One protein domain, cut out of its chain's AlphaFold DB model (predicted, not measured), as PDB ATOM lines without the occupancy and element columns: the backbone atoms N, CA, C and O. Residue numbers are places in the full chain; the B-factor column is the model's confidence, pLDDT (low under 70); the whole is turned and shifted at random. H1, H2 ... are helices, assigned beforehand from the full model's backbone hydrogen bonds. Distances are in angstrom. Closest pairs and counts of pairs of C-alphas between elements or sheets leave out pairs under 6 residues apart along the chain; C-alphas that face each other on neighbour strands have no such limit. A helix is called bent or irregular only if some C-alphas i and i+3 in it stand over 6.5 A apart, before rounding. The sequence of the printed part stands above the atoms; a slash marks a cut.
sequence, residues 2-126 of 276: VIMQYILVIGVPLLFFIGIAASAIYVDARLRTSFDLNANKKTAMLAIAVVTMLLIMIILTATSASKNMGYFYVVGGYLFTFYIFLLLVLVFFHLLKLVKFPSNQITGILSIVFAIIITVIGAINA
ATOM      1  N   VAL A   2      25.211   5.012  47.213       74.00
ATOM      2  CA  VAL A   2      25.430   6.062  46.191       74.00
ATOM      3  C   VAL A   2      24.833   5.744  44.804       74.00
ATOM      4  O   VAL A   2      24.160   6.584  44.224       74.00
ATOM      5  N   ILE A   3      24.991   4.518  44.283       76.19
ATOM      6  CA  ILE A   3      24.411   4.120  42.978       76.19
ATOM      7  C   ILE A   3      22.874   4.172  43.001       76.19
ATOM      8  O   ILE A   3      22.252   4.647  42.056       76.19
ATOM      9  N   MET A   4      22.263   3.737  44.105       76.12
ATOM     10  CA  MET A   4      20.809   3.779  44.283       76.12
ATOM     11  C   MET A   4      20.291   5.221  44.334       76.12
ATOM     12  O   MET A   4      19.251   5.520  43.760       76.12
ATOM     13  N   GLN A   5      21.064   6.135  44.926       75.50
ATOM     14  CA  GLN A   5      20.759   7.563  44.933       75.50
ATOM     15  C   GLN A   5      20.833   8.181  43.524       75.50
ATOM     16  O   GLN A   5      19.933   8.924  43.150       75.50
ATOM     17  N   TYR A   6      21.827   7.826  42.701       78.81
ATOM     18  CA  TYR A   6      21.895   8.286  41.303       78.81
ATOM     19  C   TYR A   6      20.740   7.761  40.441       78.81
ATOM     20  O   TYR A   6      20.173   8.511  39.646       78.81
ATOM     21  N   ILE A   7      20.360   6.490  40.613       78.06
ATOM     22  CA  ILE A   7      19.212   5.906  39.906       78.06
ATOM     23  C   ILE A   7      17.922   6.651  40.270       78.06
ATOM     24  O   ILE A   7      17.136   6.973  39.382       78.06
ATOM     25  N   LEU A   8      17.719   6.968  41.549       81.31
ATOM     26  CA  LEU A   8      16.518   7.670  42.005       81.31
ATOM     27  C   LEU A   8      16.493   9.143  41.575       81.31
ATOM     28  O   LEU A   8      15.464   9.618  41.108       81.31
ATOM     29  N   VAL A   9      17.615   9.858  41.684       85.12
ATOM     30  CA  VAL A   9      17.675  11.306  41.409       85.12
ATOM     31  C   VAL A   9      17.730  11.616  39.912       85.12
ATOM     32  O   VAL A   9      17.211  12.641  39.487       85.12
ATOM     33  N   ILE A  10      18.345  10.751  39.098       85.38
ATOM     34  CA  ILE A  10      18.548  11.008  37.661       85.38
ATOM     35  C   ILE A  10      17.770  10.013  36.803       85.38
ATOM     36  O   ILE A  10      17.096  10.408  35.852       85.38
ATOM     37  N   GLY A  11      17.839   8.724  37.136       87.88
ATOM     38  CA  GLY A  11      17.214   7.665  36.343       87.88
ATOM     39  C   GLY A  11      15.692   7.789  36.285       87.88
ATOM     40  O   GLY A  11      15.119   7.731  35.199       87.88
ATOM     41  N   VAL A  12      15.038   8.012  37.428       89.00
ATOM     42  CA  VAL A  12      13.571   8.129  37.491       89.00
ATOM     43  C   VAL A  12      13.054   9.351  36.714       89.00
ATOM     44  O   VAL A  12      12.202   9.152  35.844       89.00
ATOM     45  N   PRO A  13      13.572  10.584  36.910       89.81
ATOM     46  CA  PRO A  13      13.149  11.726  36.096       89.81
ATOM     47  C   PRO A  13      13.411  11.529  34.600       89.81
ATOM     48  O   PRO A  13      12.554  11.851  33.779       89.81
ATOM     49  N   LEU A  14      14.559  10.954  34.227       90.56
ATOM     50  CA  LEU A  14      14.876  10.695  32.823       90.56
ATOM     51  C   LEU A  14      13.867   9.731  32.185       90.56
ATOM     52  O   LEU A  14      13.351  10.012  31.103       90.56
ATOM     53  N   LEU A  15      13.548   8.623  32.859       93.06
ATOM     54  CA  LEU A  15      12.534   7.671  32.397       93.06
ATOM     55  C   LEU A  15      11.153   8.320  32.282       93.06
ATOM     56  O   LEU A  15      10.438   8.051  31.317       93.06
ATOM     57  N   PHE A  16      10.799   9.207  33.213       92.56
ATOM     58  CA  PHE A  16       9.556   9.969  33.153       92.56
ATOM     59  C   PHE A  16       9.486  10.848  31.894       92.56
ATOM     60  O   PHE A  16       8.527  10.740  31.127       92.56
ATOM     61  N   PHE A  17      10.520  11.645  31.605       92.81
ATOM     62  CA  PHE A  17      10.551  12.483  30.398       92.81
ATOM     63  C   PHE A  17      10.598  11.663  29.099       92.81
ATOM     64  O   PHE A  17       9.955  12.044  28.117       92.81
ATOM     65  N   ILE A  18      11.289  10.516  29.087       95.38
ATOM     66  CA  ILE A  18      11.250   9.567  27.962       95.38
ATOM     67  C   ILE A  18       9.823   9.045  27.756       95.38
ATOM     68  O   ILE A  18       9.344   9.009  26.622       95.38
ATOM     69  N   GLY A  19       9.125   8.683  28.836       95.88
ATOM     70  CA  GLY A  19       7.727   8.255  28.797       95.88
ATOM     71  C   GLY A  19       6.801   9.333  28.232       95.88
ATOM     72  O   GLY A  19       5.988   9.049  27.350       95.88
ATOM     73  N   ILE A  20       6.976  10.588  28.657       95.38
ATOM     74  CA  ILE A  20       6.235  11.733  28.115       95.38
ATOM     75  C   ILE A  20       6.491  11.891  26.611       95.38
ATOM     76  O   ILE A  20       5.535  11.933  25.836       95.38
ATOM     77  N   ALA A  21       7.750  11.885  26.168       96.25
ATOM     78  CA  ALA A  21       8.073  11.995  24.746       96.25
ATOM     79  C   ALA A  21       7.494  10.828  23.924       96.25
ATOM     80  O   ALA A  21       6.883  11.046  22.876       96.25
ATOM     81  N   ALA A  22       7.623   9.591  24.415       97.12
ATOM     82  CA  ALA A  22       7.068   8.404  23.768       97.12
ATOM     83  C   ALA A  22       5.537   8.469  23.665       97.12
ATOM     84  O   ALA A  22       4.974   8.155  22.613       97.12
ATOM     85  N   SER A  23       4.862   8.925  24.723       97.50
ATOM     86  CA  SER A  23       3.409   9.108  24.716       97.50
ATOM     87  C   SER A  23       2.966  10.185  23.719       97.50
ATOM     88  O   SER A  23       1.998   9.968  22.991       97.50
ATOM     89  N   ALA A  24       3.717  11.283  23.583       97.50
ATOM     90  CA  ALA A  24       3.392  12.351  22.638       97.50
ATOM     91  C   ALA A  24       3.540  11.878  21.182       97.50
ATOM     92  O   ALA A  24       2.667  12.137  20.351       97.50
ATOM     93  N   ILE A  25       4.596  11.108  20.890       97.00
ATOM     94  CA  ILE A  25       4.787  10.443  19.589       97.00
ATOM     95  C   ILE A  25       3.636   9.472  19.309       97.00
ATOM     96  O   ILE A  25       3.122   9.429  18.190       97.00
ATOM     97  N   TYR A  26       3.224   8.688  20.310       96.38
ATOM     98  CA  TYR A  26       2.113   7.749  20.177       96.38
ATOM     99  C   TYR A  26       0.800   8.471  19.848       96.38
ATOM    100  O   TYR A  26       0.124   8.085  18.892       96.38
ATOM    101  N   VAL A  27       0.454   9.526  20.592       96.69
ATOM    102  CA  VAL A  27      -0.768  10.312  20.362       96.69
ATOM    103  C   VAL A  27      -0.754  10.941  18.964       96.69
ATOM    104  O   VAL A  27      -1.716  10.751  18.220       96.69
ATOM    105  N   ASP A  28       0.344  11.594  18.555       96.62
ATOM    106  CA  ASP A  28       0.505  12.141  17.194       96.62
ATOM    107  C   ASP A  28       0.299  11.060  16.123       96.62
ATOM    108  O   ASP A  28      -0.510  11.230  15.208       96.62
ATOM    109  N   ALA A  29       0.977   9.917  16.253       94.00
ATOM    110  CA  ALA A  29       0.870   8.831  15.288       94.00
ATOM    111  C   ALA A  29      -0.562   8.301  15.167       94.00
ATOM    112  O   ALA A  29      -1.033   8.050  14.057       94.00
ATOM    113  N   ARG A  30      -1.276   8.155  16.288       92.88
ATOM    114  CA  ARG A  30      -2.651   7.640  16.292       92.88
ATOM    115  C   ARG A  30      -3.652   8.630  15.728       92.88
ATOM    116  O   ARG A  30      -4.520   8.211  14.963       92.88
ATOM    117  N   LEU A  31      -3.525   9.911  16.055       93.62
ATOM    118  CA  LEU A  31      -4.376  10.943  15.470       93.62
ATOM    119  C   LEU A  31      -4.147  11.045  13.962       93.62
ATOM    120  O   LEU A  31      -5.112  11.028  13.204       93.62
ATOM    121  N   ARG A  32      -2.892  11.029  13.502       93.25
ATOM    122  CA  ARG A  32      -2.592  11.052  12.065       93.25
ATOM    123  C   ARG A  32      -3.174   9.857  11.318       93.25
ATOM    124  O   ARG A  32      -3.847  10.060  10.316       93.25
ATOM    125  N   THR A  33      -2.995   8.637  11.829       90.56
ATOM    126  CA  THR A  33      -3.623   7.438  11.242       90.56
ATOM    127  C   THR A  33      -5.149   7.505  11.284       90.56
ATOM    128  O   THR A  33      -5.812   6.928  10.429       90.56
ATOM    129  N   SER A  34      -5.726   8.188  12.276       90.56
ATOM    130  CA  SER A  34      -7.175   8.370  12.357       90.56
ATOM    131  C   SER A  34      -7.702   9.300  11.272       90.56
ATOM    132  O   SER A  34      -8.792   9.058  10.785       90.56
ATOM    133  N   PHE A  35      -6.938  10.310  10.858       92.19
ATOM    134  CA  PHE A  35      -7.351  11.305   9.859       92.19
ATOM    135  C   PHE A  35      -6.644  11.148   8.504       92.19
ATOM    136  O   PHE A  35      -6.569  12.107   7.741       92.19
ATOM    137  N   ASP A  36      -6.097   9.962   8.221       90.62
ATOM    138  CA  ASP A  36      -5.386   9.639   6.975       90.62
ATOM    139  C   ASP A  36      -4.258  10.636   6.626       90.62
ATOM    140  O   ASP A  36      -3.981  10.943   5.466       90.62
ATOM    141  N   LEU A  37      -3.577  11.151   7.657       91.06
ATOM    142  CA  LEU A  37      -2.467  12.091   7.524       91.06
ATOM    143  C   LEU A  37      -1.125  11.353   7.411       91.06
ATOM    144  O   LEU A  37      -0.825  10.429   8.173       91.06
ATOM    145  N   ASN A  38      -0.267  11.828   6.506       90.75
ATOM    146  CA  ASN A  38       1.059  11.255   6.271       90.75
ATOM    147  C   ASN A  38       1.974  11.319   7.504       90.75
ATOM    148  O   ASN A  38       1.904  12.235   8.326       90.75
ATOM    149  N   ALA A  39       2.898  10.357   7.600       88.25
ATOM    150  CA  ALA A  39       3.943  10.372   8.615       88.25
ATOM    151  C   ALA A  39       4.838  11.606   8.485       88.25
ATOM    152  O   ALA A  39       5.420  11.859   7.432       88.25
ATOM    153  N   ASN A  40       4.971  12.360   9.578       91.31
ATOM    154  CA  ASN A  40       5.768  13.576   9.597       91.31
ATOM    155  C   ASN A  40       6.533  13.706  10.918       91.31
ATOM    156  O   ASN A  40       5.952  13.886  11.984       91.31
ATOM    157  N   LYS A  41       7.868  13.669  10.845       92.00
ATOM    158  CA  LYS A  41       8.726  13.845  12.027       92.00
ATOM    159  C   LYS A  41       8.537  15.220  12.680       92.00
ATOM    160  O   LYS A  41       8.667  15.326  13.893       92.00
ATOM    161  N   LYS A  42       8.186  16.257  11.905       94.06
ATOM    162  CA  LYS A  42       7.962  17.613  12.431       94.06
ATOM    163  C   LYS A  42       6.724  17.690  13.327       94.06
ATOM    164  O   LYS A  42       6.776  18.386  14.333       94.06
ATOM    165  N   THR A  43       5.642  16.972  13.005       92.69
ATOM    166  CA  THR A  43       4.432  16.969  13.850       92.69
ATOM    167  C   THR A  43       4.669  16.198  15.142       92.69
ATOM    168  O   THR A  43       4.298  16.679  16.205       92.69
ATOM    169  N   ALA A  44       5.402  15.080  15.079       92.62
ATOM    170  CA  ALA A  44       5.827  14.351  16.272       92.62
ATOM    171  C   ALA A  44       6.732  15.205  17.184       92.62
ATOM    172  O   ALA A  44       6.513  15.254  18.391       92.62
ATOM    173  N   MET A  45       7.708  15.931  16.622       95.38
ATOM    174  CA  MET A  45       8.547  16.864  17.391       95.38
ATOM    175  C   MET A  45       7.731  18.004  18.012       95.38
ATOM    176  O   MET A  45       7.969  18.363  19.162       95.38
ATOM    177  N   LEU A  46       6.755  18.546  17.275       96.00
ATOM    178  CA  LEU A  46       5.844  19.565  17.791       96.00
ATOM    179  C   LEU A  46       4.996  19.024  18.949       96.00
ATOM    180  O   LEU A  46       4.872  19.699  19.965       96.00
ATOM    181  N   ALA A  47       4.460  17.806  18.835       95.44
ATOM    182  CA  ALA A  47       3.684  17.174  19.900       95.44
ATOM    183  C   ALA A  47       4.511  17.003  21.182       95.44
ATOM    184  O   ALA A  47       4.042  17.364  22.259       95.44
ATOM    185  N   ILE A  48       5.760  16.530  21.068       97.00
ATOM    186  CA  ILE A  48       6.687  16.450  22.208       97.00
ATOM    187  C   ILE A  48       6.890  17.840  22.816       97.00
ATOM    188  O   ILE A  48       6.698  18.010  24.016       97.00
ATOM    189  N   ALA A  49       7.222  18.841  21.994       96.69
ATOM    190  CA  ALA A  49       7.476  20.200  22.465       96.69
ATOM    191  C   ALA A  49       6.271  20.796  23.209       96.69
ATOM    192  O   ALA A  49       6.450  21.390  24.268       96.69
ATOM    193  N   VAL A  50       5.051  20.595  22.700       96.94
ATOM    194  CA  VAL A  50       3.815  21.068  23.340       96.94
ATOM    195  C   VAL A  50       3.603  20.393  24.692       96.94
ATOM    196  O   VAL A  50       3.413  21.084  25.689       96.94
ATOM    197  N   VAL A  51       3.671  19.062  24.769       97.00
ATOM    198  CA  VAL A  51       3.429  18.339  26.030       97.00
ATOM    199  C   VAL A  51       4.507  18.665  27.068       97.00
ATOM    200  O   VAL A  51       4.196  18.884  28.238       97.00
ATOM    201  N   THR A  52       5.770  18.766  26.647       94.94
ATOM    202  CA  THR A  52       6.867  19.194  27.522       94.94
ATOM    203  C   THR A  52       6.685  20.638  27.986       94.94
ATOM    204  O   THR A  52       6.900  20.918  29.161       94.94
ATOM    205  N   MET A  53       6.243  21.549  27.113       94.75
ATOM    206  CA  MET A  53       5.939  22.930  27.490       94.75
ATOM    207  C   MET A  53       4.825  22.996  28.541       94.75
ATOM    208  O   MET A  53       4.986  23.718  29.520       94.75
ATOM    209  N   LEU A  54       3.739  22.230  28.382       95.44
ATOM    210  CA  LEU A  54       2.656  22.160  29.374       95.44
ATOM    211  C   LEU A  54       3.163  21.667  30.735       95.44
ATOM    212  O   LEU A  54       2.820  22.234  31.768       95.44
ATOM    213  N   LEU A  55       4.025  20.652  30.741       93.69
ATOM    214  CA  LEU A  55       4.620  20.134  31.969       93.69
ATOM    215  C   LEU A  55       5.549  21.162  32.640       93.69
ATOM    216  O   LEU A  55       5.460  21.373  33.847       93.69
ATOM    217  N   ILE A  56       6.411  21.828  31.867       91.56
ATOM    218  CA  ILE A  56       7.293  22.895  32.366       91.56
ATOM    219  C   ILE A  56       6.463  24.045  32.941       91.56
ATOM    220  O   ILE A  56       6.777  24.553  34.014       91.56
ATOM    221  N   MET A  57       5.395  24.432  32.246       91.06
ATOM    222  CA  MET A  57       4.465  25.466  32.680       91.06
ATOM    223  C   MET A  57       3.879  25.134  34.054       91.06
ATOM    224  O   MET A  57       3.951  25.979  34.937       91.06
ATOM    225  N   ILE A  58       3.393  23.907  34.270       92.62
ATOM    226  CA  ILE A  58       2.875  23.458  35.573       92.62
ATOM    227  C   ILE A  58       3.974  23.500  36.644       92.62
ATOM    228  O   ILE A  58       3.785  24.118  37.687       92.62
ATOM    229  N   ILE A  59       5.139  22.898  36.382       91.19
ATOM    230  CA  ILE A  59       6.227  22.783  37.371       91.19
ATOM    231  C   ILE A  59       6.745  24.160  37.805       91.19
ATOM    232  O   ILE A  59       6.912  24.405  38.995       91.19
ATOM    233  N   LEU A  60       6.991  25.066  36.856       89.94
ATOM    234  CA  LEU A  60       7.566  26.382  37.153       89.94
ATOM    235  C   LEU A  60       6.578  27.338  37.830       89.94
ATOM    236  O   LEU A  60       7.005  28.308  38.452       89.94
ATOM    237  N   THR A  61       5.273  27.104  37.682       89.38
ATOM    238  CA  THR A  61       4.236  28.010  38.203       89.38
ATOM    239  C   THR A  61       3.536  27.489  39.455       89.38
ATOM    240  O   THR A  61       2.847  28.269  40.114       89.38
ATOM    241  N   ALA A  62       3.767  26.225  39.830       84.44
ATOM    242  CA  ALA A  62       3.140  25.566  40.977       84.44
ATOM    243  C   ALA A  62       3.300  26.343  42.290       84.44
ATOM    244  O   ALA A  62       2.338  26.503  43.027       84.44
ATOM    245  N   THR A  63       4.488  26.888  42.555       81.81
ATOM    246  CA  THR A  63       4.788  27.626  43.795       81.81
ATOM    247  C   THR A  63       4.731  29.144  43.621       81.81
ATOM    248  O   THR A  63       5.126  29.901  44.503       81.81
ATOM    249  N   SER A  64       4.283  29.633  42.463       84.44
ATOM    250  CA  SER A  64       4.294  31.068  42.197       84.44
ATOM    251  C   SER A  64       3.140  31.784  42.898       84.44
ATOM    252  O   SER A  64       1.977  31.476  42.658       84.44
ATOM    253  N   ALA A  65       3.456  32.833  43.662       84.06
ATOM    254  CA  ALA A  65       2.465  33.731  44.263       84.06
ATOM    255  C   ALA A  65       1.820  34.718  43.259       84.06
ATOM    256  O   ALA A  65       0.937  35.498  43.614       84.06
ATOM    257  N   SER A  66       2.269  34.741  41.998       87.50
ATOM    258  CA  SER A  66       1.759  35.670  40.983       87.50
ATOM    259  C   SER A  66       0.457  35.168  40.366       87.50
ATOM    260  O   SER A  66       0.426  34.075  39.805       87.50
ATOM    261  N   LYS A  67      -0.591  36.007  40.333       84.94
ATOM    262  CA  LYS A  67      -1.875  35.675  39.675       84.94
ATOM    263  C   LYS A  67      -1.704  35.277  38.202       84.94
ATOM    264  O   LYS A  67      -2.347  34.341  37.743       84.94
ATOM    265  N   ASN A  68      -0.793  35.932  37.476       88.69
ATOM    266  CA  ASN A  68      -0.502  35.602  36.073       88.69
ATOM    267  C   ASN A  68       0.093  34.196  35.926       88.69
ATOM    268  O   ASN A  68      -0.286  33.451  35.026       88.69
ATOM    269  N   MET A  69       0.991  33.819  36.837       88.94
ATOM    270  CA  MET A  69       1.539  32.462  36.891       88.94
ATOM    271  C   MET A  69       0.478  31.458  37.354       88.94
ATOM    272  O   MET A  69       0.416  30.359  36.812       88.94
ATOM    273  N   GLY A  70      -0.427  31.884  38.238       88.31
ATOM    274  CA  GLY A  70      -1.665  31.196  38.594       88.31
ATOM    275  C   GLY A  70      -2.475  30.753  37.378       88.31
ATOM    276  O   GLY A  70      -2.770  29.570  37.211       88.31
ATOM    277  N   TYR A  71      -2.768  31.688  36.472       89.62
ATOM    278  CA  TYR A  71      -3.478  31.374  35.228       89.62
ATOM    279  C   TYR A  71      -2.732  30.353  34.373       89.62
ATOM    280  O   TYR A  71      -3.355  29.444  33.823       89.62
ATOM    281  N   PHE A  72      -1.407  30.472  34.271       92.56
ATOM    282  CA  PHE A  72      -0.616  29.522  33.502       92.56
ATOM    283  C   PHE A  72      -0.619  28.117  34.113       92.56
ATOM    284  O   PHE A  72      -0.768  27.147  33.369       92.56
ATOM    285  N   TYR A  73      -0.540  28.002  35.438       93.12
ATOM    286  CA  TYR A  73      -0.669  26.733  36.154       93.12
ATOM    287  C   TYR A  73      -2.011  26.058  35.857       93.12
ATOM    288  O   TYR A  73      -2.053  24.899  35.449       93.12
ATOM    289  N   VAL A  74      -3.115  26.806  35.984       92.81
ATOM    290  CA  VAL A  74      -4.472  26.276  35.794       92.81
ATOM    291  C   VAL A  74      -4.713  25.851  34.346       92.81
ATOM    292  O   VAL A  74      -5.218  24.755  34.097       92.81
ATOM    293  N   VAL A  75      -4.350  26.699  33.378       94.44
ATOM    294  CA  VAL A  75      -4.519  26.393  31.948       94.44
ATOM    295  C   VAL A  75      -3.617  25.232  31.536       94.44
ATOM    296  O   VAL A  75      -4.087  24.300  30.883       94.44
ATOM    297  N   GLY A  76      -2.346  25.256  31.948       95.00
ATOM    298  CA  GLY A  76      -1.394  24.176  31.709       95.00
ATOM    299  C   GLY A  76      -1.894  22.850  32.278       95.00
ATOM    300  O   GLY A  76      -1.908  21.851  31.562       95.00
ATOM    301  N   GLY A  77      -2.397  22.868  33.516       95.00
ATOM    302  CA  GLY A  77      -3.006  21.728  34.196       95.00
ATOM    303  C   GLY A  77      -4.166  21.128  33.409       95.00
ATOM    304  O   GLY A  77      -4.117  19.951  33.065       95.00
ATOM    305  N   TYR A  78      -5.170  21.926  33.029       95.81
ATOM    306  CA  TYR A  78      -6.315  21.415  32.262       95.81
ATOM    307  C   TYR A  78      -5.928  20.880  30.877       95.81
ATOM    308  O   TYR A  78      -6.442  19.839  30.463       95.81
ATOM    309  N   LEU A  79      -5.017  21.547  30.161       96.94
ATOM    310  CA  LEU A  79      -4.532  21.070  28.859       96.94
ATOM    311  C   LEU A  79      -3.726  19.772  28.993       96.94
ATOM    312  O   LEU A  79      -3.858  18.873  28.159       96.94
ATOM    313  N   PHE A  80      -2.925  19.645  30.051       96.81
ATOM    314  CA  PHE A  80      -2.179  18.427  30.339       96.81
ATOM    315  C   PHE A  80      -3.113  17.282  30.763       96.81
ATOM    316  O   PHE A  80      -2.977  16.169  30.264       96.81
ATOM    317  N   THR A  81      -4.123  17.547  31.593       96.25
ATOM    318  CA  THR A  81      -5.172  16.576  31.940       96.25
ATOM    319  C   THR A  81      -5.931  16.101  30.701       96.25
ATOM    320  O   THR A  81      -6.108  14.895  30.522       96.25
ATOM    321  N   PHE A  82      -6.315  17.018  29.806       97.75
ATOM    322  CA  PHE A  82      -6.911  16.664  28.518       97.75
ATOM    323  C   PHE A  82      -5.998  15.741  27.707       97.75
ATOM    324  O   PHE A  82      -6.454  14.717  27.198       97.75
ATOM    325  N   TYR A  83      -4.705  16.063  27.625       98.00
ATOM    326  CA  TYR A  83      -3.715  15.226  26.954       98.00
ATOM    327  C   TYR A  83      -3.631  13.812  27.558       98.00
ATOM    328  O   TYR A  83      -3.627  12.831  26.813       98.00
ATOM    329  N   ILE A  84      -3.620  13.687  28.890       97.31
ATOM    330  CA  ILE A  84      -3.604  12.384  29.571       97.31
ATOM    331  C   ILE A  84      -4.875  11.585  29.263       97.31
ATOM    332  O   ILE A  84      -4.779  10.410  28.907       97.31
ATOM    333  N   PHE A  85      -6.062  12.194  29.324       97.62
ATOM    334  CA  PHE A  85      -7.297  11.491  28.962       97.62
ATOM    335  C   PHE A  85      -7.332  11.103  27.485       97.62
ATOM    336  O   PHE A  85      -7.743   9.990  27.161       97.62
ATOM    337  N   LEU A  86      -6.842  11.962  26.594       97.75
ATOM    338  CA  LEU A  86      -6.711  11.644  25.176       97.75
ATOM    339  C   LEU A  86      -5.795  10.433  24.957       97.75
ATOM    340  O   LEU A  86      -6.161   9.519  24.218       97.75
ATOM    341  N   LEU A  87      -4.644  10.389  25.631       97.25
ATOM    342  CA  LEU A  87      -3.737   9.241  25.614       97.25
ATOM    343  C   LEU A  87      -4.444   7.965  26.091       97.25
ATOM    344  O   LEU A  87      -4.416   6.957  25.383       97.25
ATOM    345  N   LEU A  88      -5.095   8.002  27.256       96.50
ATOM    346  CA  LEU A  88      -5.769   6.839  27.843       96.50
ATOM    347  C   LEU A  88      -6.904   6.319  26.954       96.50
ATOM    348  O   LEU A  88      -7.011   5.113  26.735       96.50
ATOM    349  N   VAL A  89      -7.718   7.215  26.394       95.25
ATOM    350  CA  VAL A  89      -8.827   6.850  25.506       95.25
ATOM    351  C   VAL A  89      -8.309   6.277  24.182       95.25
ATOM    352  O   VAL A  89      -8.836   5.273  23.700       95.25
ATOM    353  N   LEU A  90      -7.237   6.841  23.612       94.31
ATOM    354  CA  LEU A  90      -6.595   6.284  22.417       94.31
ATOM    355  C   LEU A  90      -6.022   4.886  22.674       94.31
ATOM    356  O   LEU A  90      -6.191   3.997  21.836       94.31
ATOM    357  N   VAL A  91      -5.383   4.668  23.829       93.56
ATOM    358  CA  VAL A  91      -4.893   3.344  24.241       93.56
ATOM    359  C   VAL A  91      -6.058   2.369  24.403       93.56
ATOM    360  O   VAL A  91      -6.005   1.271  23.851       93.56
ATOM    361  N   PHE A  92      -7.133   2.778  25.077       92.00
ATOM    362  CA  PHE A  92      -8.338   1.970  25.255       92.00
ATOM    363  C   PHE A  92      -8.935   1.528  23.913       92.00
ATOM    364  O   PHE A  92      -9.112   0.333  23.672       92.00
ATOM    365  N   PHE A  93      -9.162   2.460  22.985       88.56
ATOM    366  CA  PHE A  93      -9.683   2.114  21.663       88.56
ATOM    367  C   PHE A  93      -8.704   1.291  20.820       88.56
ATOM    368  O   PHE A  93      -9.130   0.459  20.017       88.56
ATOM    369  N   HIS A  94      -7.397   1.487  20.991       86.19
ATOM    370  CA  HIS A  94      -6.395   0.655  20.334       86.19
ATOM    371  C   HIS A  94      -6.461  -0.801  20.819       86.19
ATOM    372  O   HIS A  94      -6.368  -1.708  19.994       86.19
ATOM    373  N   LEU A  95      -6.692  -1.029  22.115       86.56
ATOM    374  CA  LEU A  95      -6.916  -2.368  22.666       86.56
ATOM    375  C   LEU A  95      -8.239  -2.973  22.168       86.56
ATOM    376  O   LEU A  95      -8.270  -4.142  21.794       86.56
ATOM    377  N   LEU A  96      -9.310  -2.180  22.063       82.44
ATOM    378  CA  LEU A  96     -10.596  -2.651  21.529       82.44
ATOM    379  C   LEU A  96     -10.554  -3.008  20.035       82.44
ATOM    380  O   LEU A  96     -11.299  -3.882  19.590       82.44
ATOM    381  N   LYS A  97      -9.654  -2.401  19.248       74.31
ATOM    382  CA  LYS A  97      -9.420  -2.791  17.843       74.31
ATOM    383  C   LYS A  97      -8.950  -4.228  17.665       74.31
ATOM    384  O   LYS A  97      -9.151  -4.772  16.581       74.31
ATOM    385  N   LEU A  98      -8.444  -4.874  18.715       71.94
ATOM    386  CA  LEU A  98      -8.166  -6.313  18.705       71.94
ATOM    387  C   LEU A  98      -9.445  -7.165  18.545       71.94
ATOM    388  O   LEU A  98      -9.353  -8.320  18.142       71.94
ATOM    389  N   VAL A  99     -10.634  -6.597  18.796       65.69
ATOM    390  CA  VAL A  99     -11.936  -7.296  18.811       65.69
ATOM    391  C   VAL A  99     -12.842  -6.906  17.617       65.69
ATOM    392  O   VAL A  99     -13.973  -7.366  17.523       65.69
ATOM    393  N   LYS A 100     -12.315  -6.157  16.629       64.19
ATOM    394  CA  LYS A 100     -13.021  -5.479  15.508       64.19
ATOM    395  C   LYS A 100     -13.769  -4.214  15.952       64.19
ATOM    396  O   LYS A 100     -14.908  -4.260  16.400       64.19
ATOM    397  N   PHE A 101     -13.119  -3.065  15.771       65.06
ATOM    398  CA  PHE A 101     -13.673  -1.729  16.036       65.06
ATOM    399  C   PHE A 101     -13.927  -0.973  14.708       65.06
ATOM    400  O   PHE A 101     -13.419  -1.409  13.671       65.06
ATOM    401  N   PRO A 102     -14.708   0.128  14.697       69.56
ATOM    402  CA  PRO A 102     -15.070   0.866  13.494       69.56
ATOM    403  C   PRO A 102     -13.863   1.591  12.875       69.56
ATOM    404  O   PRO A 102     -12.723   1.474  13.336       69.56
ATOM    405  N   SER A 103     -14.125   2.342  11.800       84.25
ATOM    406  CA  SER A 103     -13.109   3.045  11.010       84.25
ATOM    407  C   SER A 103     -12.140   3.878  11.864       84.25
ATOM    408  O   SER A 103     -12.457   4.358  12.962       84.25
ATOM    409  N   ASN A 104     -10.924   4.065  11.344       84.69
ATOM    410  CA  ASN A 104      -9.879   4.836  12.017       84.69
ATOM    411  C   ASN A 104     -10.337   6.269  12.334       84.69
ATOM    412  O   ASN A 104     -10.123   6.727  13.455       84.69
ATOM    413  N   GLN A 105     -11.063   6.905  11.412       89.19
ATOM    414  CA  GLN A 105     -11.636   8.243  11.577       89.19
ATOM    415  C   GLN A 105     -12.632   8.327  12.734       89.19
ATOM    416  O   GLN A 105     -12.494   9.191  13.599       89.19
ATOM    417  N   ILE A 106     -13.588   7.392  12.814       88.94
ATOM    418  CA  ILE A 106     -14.568   7.364  13.911       88.94
ATOM    419  C   ILE A 106     -13.851   7.205  15.253       88.94
ATOM    420  O   ILE A 106     -14.164   7.906  16.211       88.94
ATOM    421  N   THR A 107     -12.841   6.334  15.312       88.25
ATOM    422  CA  THR A 107     -12.054   6.126  16.535       88.25
ATOM    423  C   THR A 107     -11.362   7.415  16.993       88.25
ATOM    424  O   THR A 107     -11.411   7.750  18.177       88.25
ATOM    425  N   GLY A 108     -10.730   8.148  16.071       91.88
ATOM    426  CA  GLY A 108     -10.056   9.411  16.377       91.88
ATOM    427  C   GLY A 108     -11.019  10.483  16.881       91.88
ATOM    428  O   GLY A 108     -10.767  11.093  17.919       91.88
ATOM    429  N   ILE A 109     -12.154  10.659  16.196       93.62
ATOM    430  CA  ILE A 109     -13.193  11.622  16.589       93.62
ATOM    431  C   ILE A 109     -13.745  11.283  17.974       93.62
ATOM    432  O   ILE A 109     -13.759  12.146  18.849       93.62
ATOM    433  N   LEU A 110     -14.139  10.024  18.204       92.94
ATOM    434  CA  LEU A 110     -14.637   9.587  19.509       92.94
ATOM    435  C   LEU A 110     -13.593   9.810  20.604       92.94
ATOM    436  O   LEU A 110     -13.946  10.282  21.677       92.94
ATOM    437  N   SER A 111     -12.314   9.540  20.331       94.19
ATOM    438  CA  SER A 111     -11.251   9.736  21.325       94.19
ATOM    439  C   SER A 111     -11.129  11.190  21.768       94.19
ATOM    440  O   SER A 111     -11.055  11.460  22.965       94.19
ATOM    441  N   ILE A 112     -11.154  12.124  20.814       96.31
ATOM    442  CA  ILE A 112     -11.093  13.557  21.108       96.31
ATOM    443  C   ILE A 112     -12.341  13.996  21.875       96.31
ATOM    444  O   ILE A 112     -12.227  14.647  22.909       96.31
ATOM    445  N   VAL A 113     -13.530  13.607  21.405       97.19
ATOM    446  CA  VAL A 113     -14.804  13.984  22.033       97.19
ATOM    447  C   VAL A 113     -14.894  13.450  23.463       97.19
ATOM    448  O   VAL A 113     -15.192  14.218  24.375       97.19
ATOM    449  N   PHE A 114     -14.575  12.174  23.695       96.31
ATOM    450  CA  PHE A 114     -14.568  11.596  25.040       96.31
ATOM    451  C   PHE A 114     -13.537  12.268  25.947       96.31
ATOM    452  O   PHE A 114     -13.865  12.577  27.090       96.31
ATOM    453  N   ALA A 115     -12.328  12.548  25.454       97.69
ATOM    454  CA  ALA A 115     -11.319  13.251  26.242       97.69
ATOM    455  C   ALA A 115     -11.781  14.661  26.645       97.69
ATOM    456  O   ALA A 115     -11.604  15.045  27.803       97.69
ATOM    457  N   ILE A 116     -12.431  15.410  25.742       97.94
ATOM    458  CA  ILE A 116     -13.033  16.716  26.063       97.94
ATOM    459  C   ILE A 116     -14.116  16.551  27.132       97.94
ATOM    460  O   ILE A 116     -14.063  17.231  28.154       97.94
ATOM    461  N   ILE A 117     -15.069  15.636  26.927       98.06
ATOM    462  CA  ILE A 117     -16.190  15.416  27.853       98.06
ATOM    463  C   ILE A 117     -15.679  15.059  29.250       98.06
ATOM    464  O   ILE A 117     -16.084  15.690  30.223       98.06
ATOM    465  N   ILE A 118     -14.763  14.092  29.360       97.25
ATOM    466  CA  ILE A 118     -14.213  13.654  30.650       97.25
ATOM    467  C   ILE A 118     -13.431  14.790  31.317       97.25
ATOM    468  O   ILE A 118     -13.579  14.996  32.519       97.25
ATOM    469  N   THR A 119     -12.659  15.573  30.556       97.56
ATOM    470  CA  THR A 119     -11.931  16.731  31.104       97.56
ATOM    471  C   THR A 119     -12.890  17.793  31.641       97.56
ATOM    472  O   THR A 119     -12.688  18.295  32.743       97.56
ATOM    473  N   VAL A 120     -13.951  18.120  30.898       96.69
ATOM    474  CA  VAL A 120     -14.946  19.124  31.306       96.69
ATOM    475  C   VAL A 120     -15.739  18.650  32.522       96.69
ATOM    476  O   VAL A 120     -15.865  19.399  33.487       96.69
ATOM    477  N   ILE A 121     -16.224  17.404  32.520       96.81
ATOM    478  CA  ILE A 121     -16.921  16.816  33.673       96.81
ATOM    479  C   ILE A 121     -15.994  16.784  34.891       96.81
ATOM    480  O   ILE A 121     -16.398  17.194  35.976       96.81
ATOM    481  N   GLY A 122     -14.739  16.365  34.713       94.75
ATOM    482  CA  GLY A 122     -13.729  16.378  35.770       94.75
ATOM    483  C   GLY A 122     -13.491  17.781  36.331       94.75
ATOM    484  O   GLY A 122     -13.462  17.955  37.545       94.75
ATOM    485  N   ALA A 123     -13.401  18.797  35.469       93.44
ATOM    486  CA  ALA A 123     -13.233  20.189  35.878       93.44
ATOM    487  C   ALA A 123     -14.442  20.737  36.654       93.44
ATOM    488  O   ALA A 123     -14.255  21.494  37.606       93.44
ATOM    489  N   ILE A 124     -15.665  20.357  36.268       92.62
ATOM    490  CA  ILE A 124     -16.897  20.721  36.985       92.62
ATOM    491  C   ILE A 124     -16.923  20.039  38.356       92.62
ATOM    492  O   ILE A 124     -17.096  20.716  39.368       92.62
ATOM    493  N   ASN A 125     -16.680  18.727  38.400       92.06
ATOM    494  CA  ASN A 125     -16.688  17.949  39.639       92.06
ATOM    495  C   ASN A 125     -15.622  18.441  40.629       92.06
ATOM    496  O   ASN A 125     -15.914  18.591  41.811       92.06
ATOM    497  N   ALA A 126     -14.419  18.783  40.155       88.06
ATOM    498  CA  ALA A 126     -13.335  19.312  40.992       88.06
ATOM    499  C   ALA A 126     -13.668  20.660  41.670       88.06
ATOM    500  O   ALA A 126     -13.033  21.036  42.661       88.06
TER     501      ALA A 126
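This is residues 2 to 126 of the 276 residues of the protein "Metallophos domain-containing protein" of Acinetobacter sp. ANC 4204 (UniProt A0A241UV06). What is the shape? The long helix H3 runs through the middle, with H2 packed on one side and its hairpin partner H4 on the other, while H1b crosses H2 and H3 obliquely and meets residues 104 to 108 of H4 with its own residues 30 to 34 alone. Residues 2 to 16 of the bent H1 stick out as a free arm. What makes it up? The printed part has 125 residues and is all helix, with four named helices in the order H1, H2, H3, H4. It is only just loose, close to compact, with a radius of gyration of the C-alphas of 16.9 A and spans of 48 by 41 by 27 A.

Where does the first helix run? H1, residues 2 to 34, begins at C-alpha 2 (25.430, 6.062, 46.191). By its hydrogen bonds it was assigned as one helix, but it is bent: C-alphas 9 and 12 are 6.5 A apart, between H1a, residues 2 to 9, 10.5 A, and H1b, residues 12 to 34, 32.6 A. What follows? H2 is residues 41 to 61, 30.1 A; H3 is residues 67 to 99, 48.8 A; H4 is residues 104 to 126, 32.6 A, ending at (-13.335, 19.312, 40.992).

What does H1b touch? With residues 20 to 29 it touches H2, C-alphas 25 and 44 being closest at 5.2 A, at a steep tilt of 47 degrees. It also touches H3, closest C-alphas 27 and 87 at 6.1 A, and H4, closest C-alphas 34 and 104 at 4.5 A. How does H3 stand to H2 and H4? It touches H2, closest C-alphas 73 and 58 at 4.9 A, opposite ways at 45 degrees. H3 and H4 form a hairpin at a steep tilt of 43 degrees, closest C-alphas 86 and 115 at 5.0 A; H2 and H4 are apart. Are the helix backbones intact? Every O i to N i+4 pair is within hydrogen-bond range in H1a, H1b, H2 and H4, and 27 of 29 in H3.

How far does it reach? The two C-alphas farthest apart, those of Val 2 and Pro 102, are 52.3 A apart. Is it continuous and confident? The printed part has no cut and no long link. The pLDDT is under 70 at residues 99 to 102.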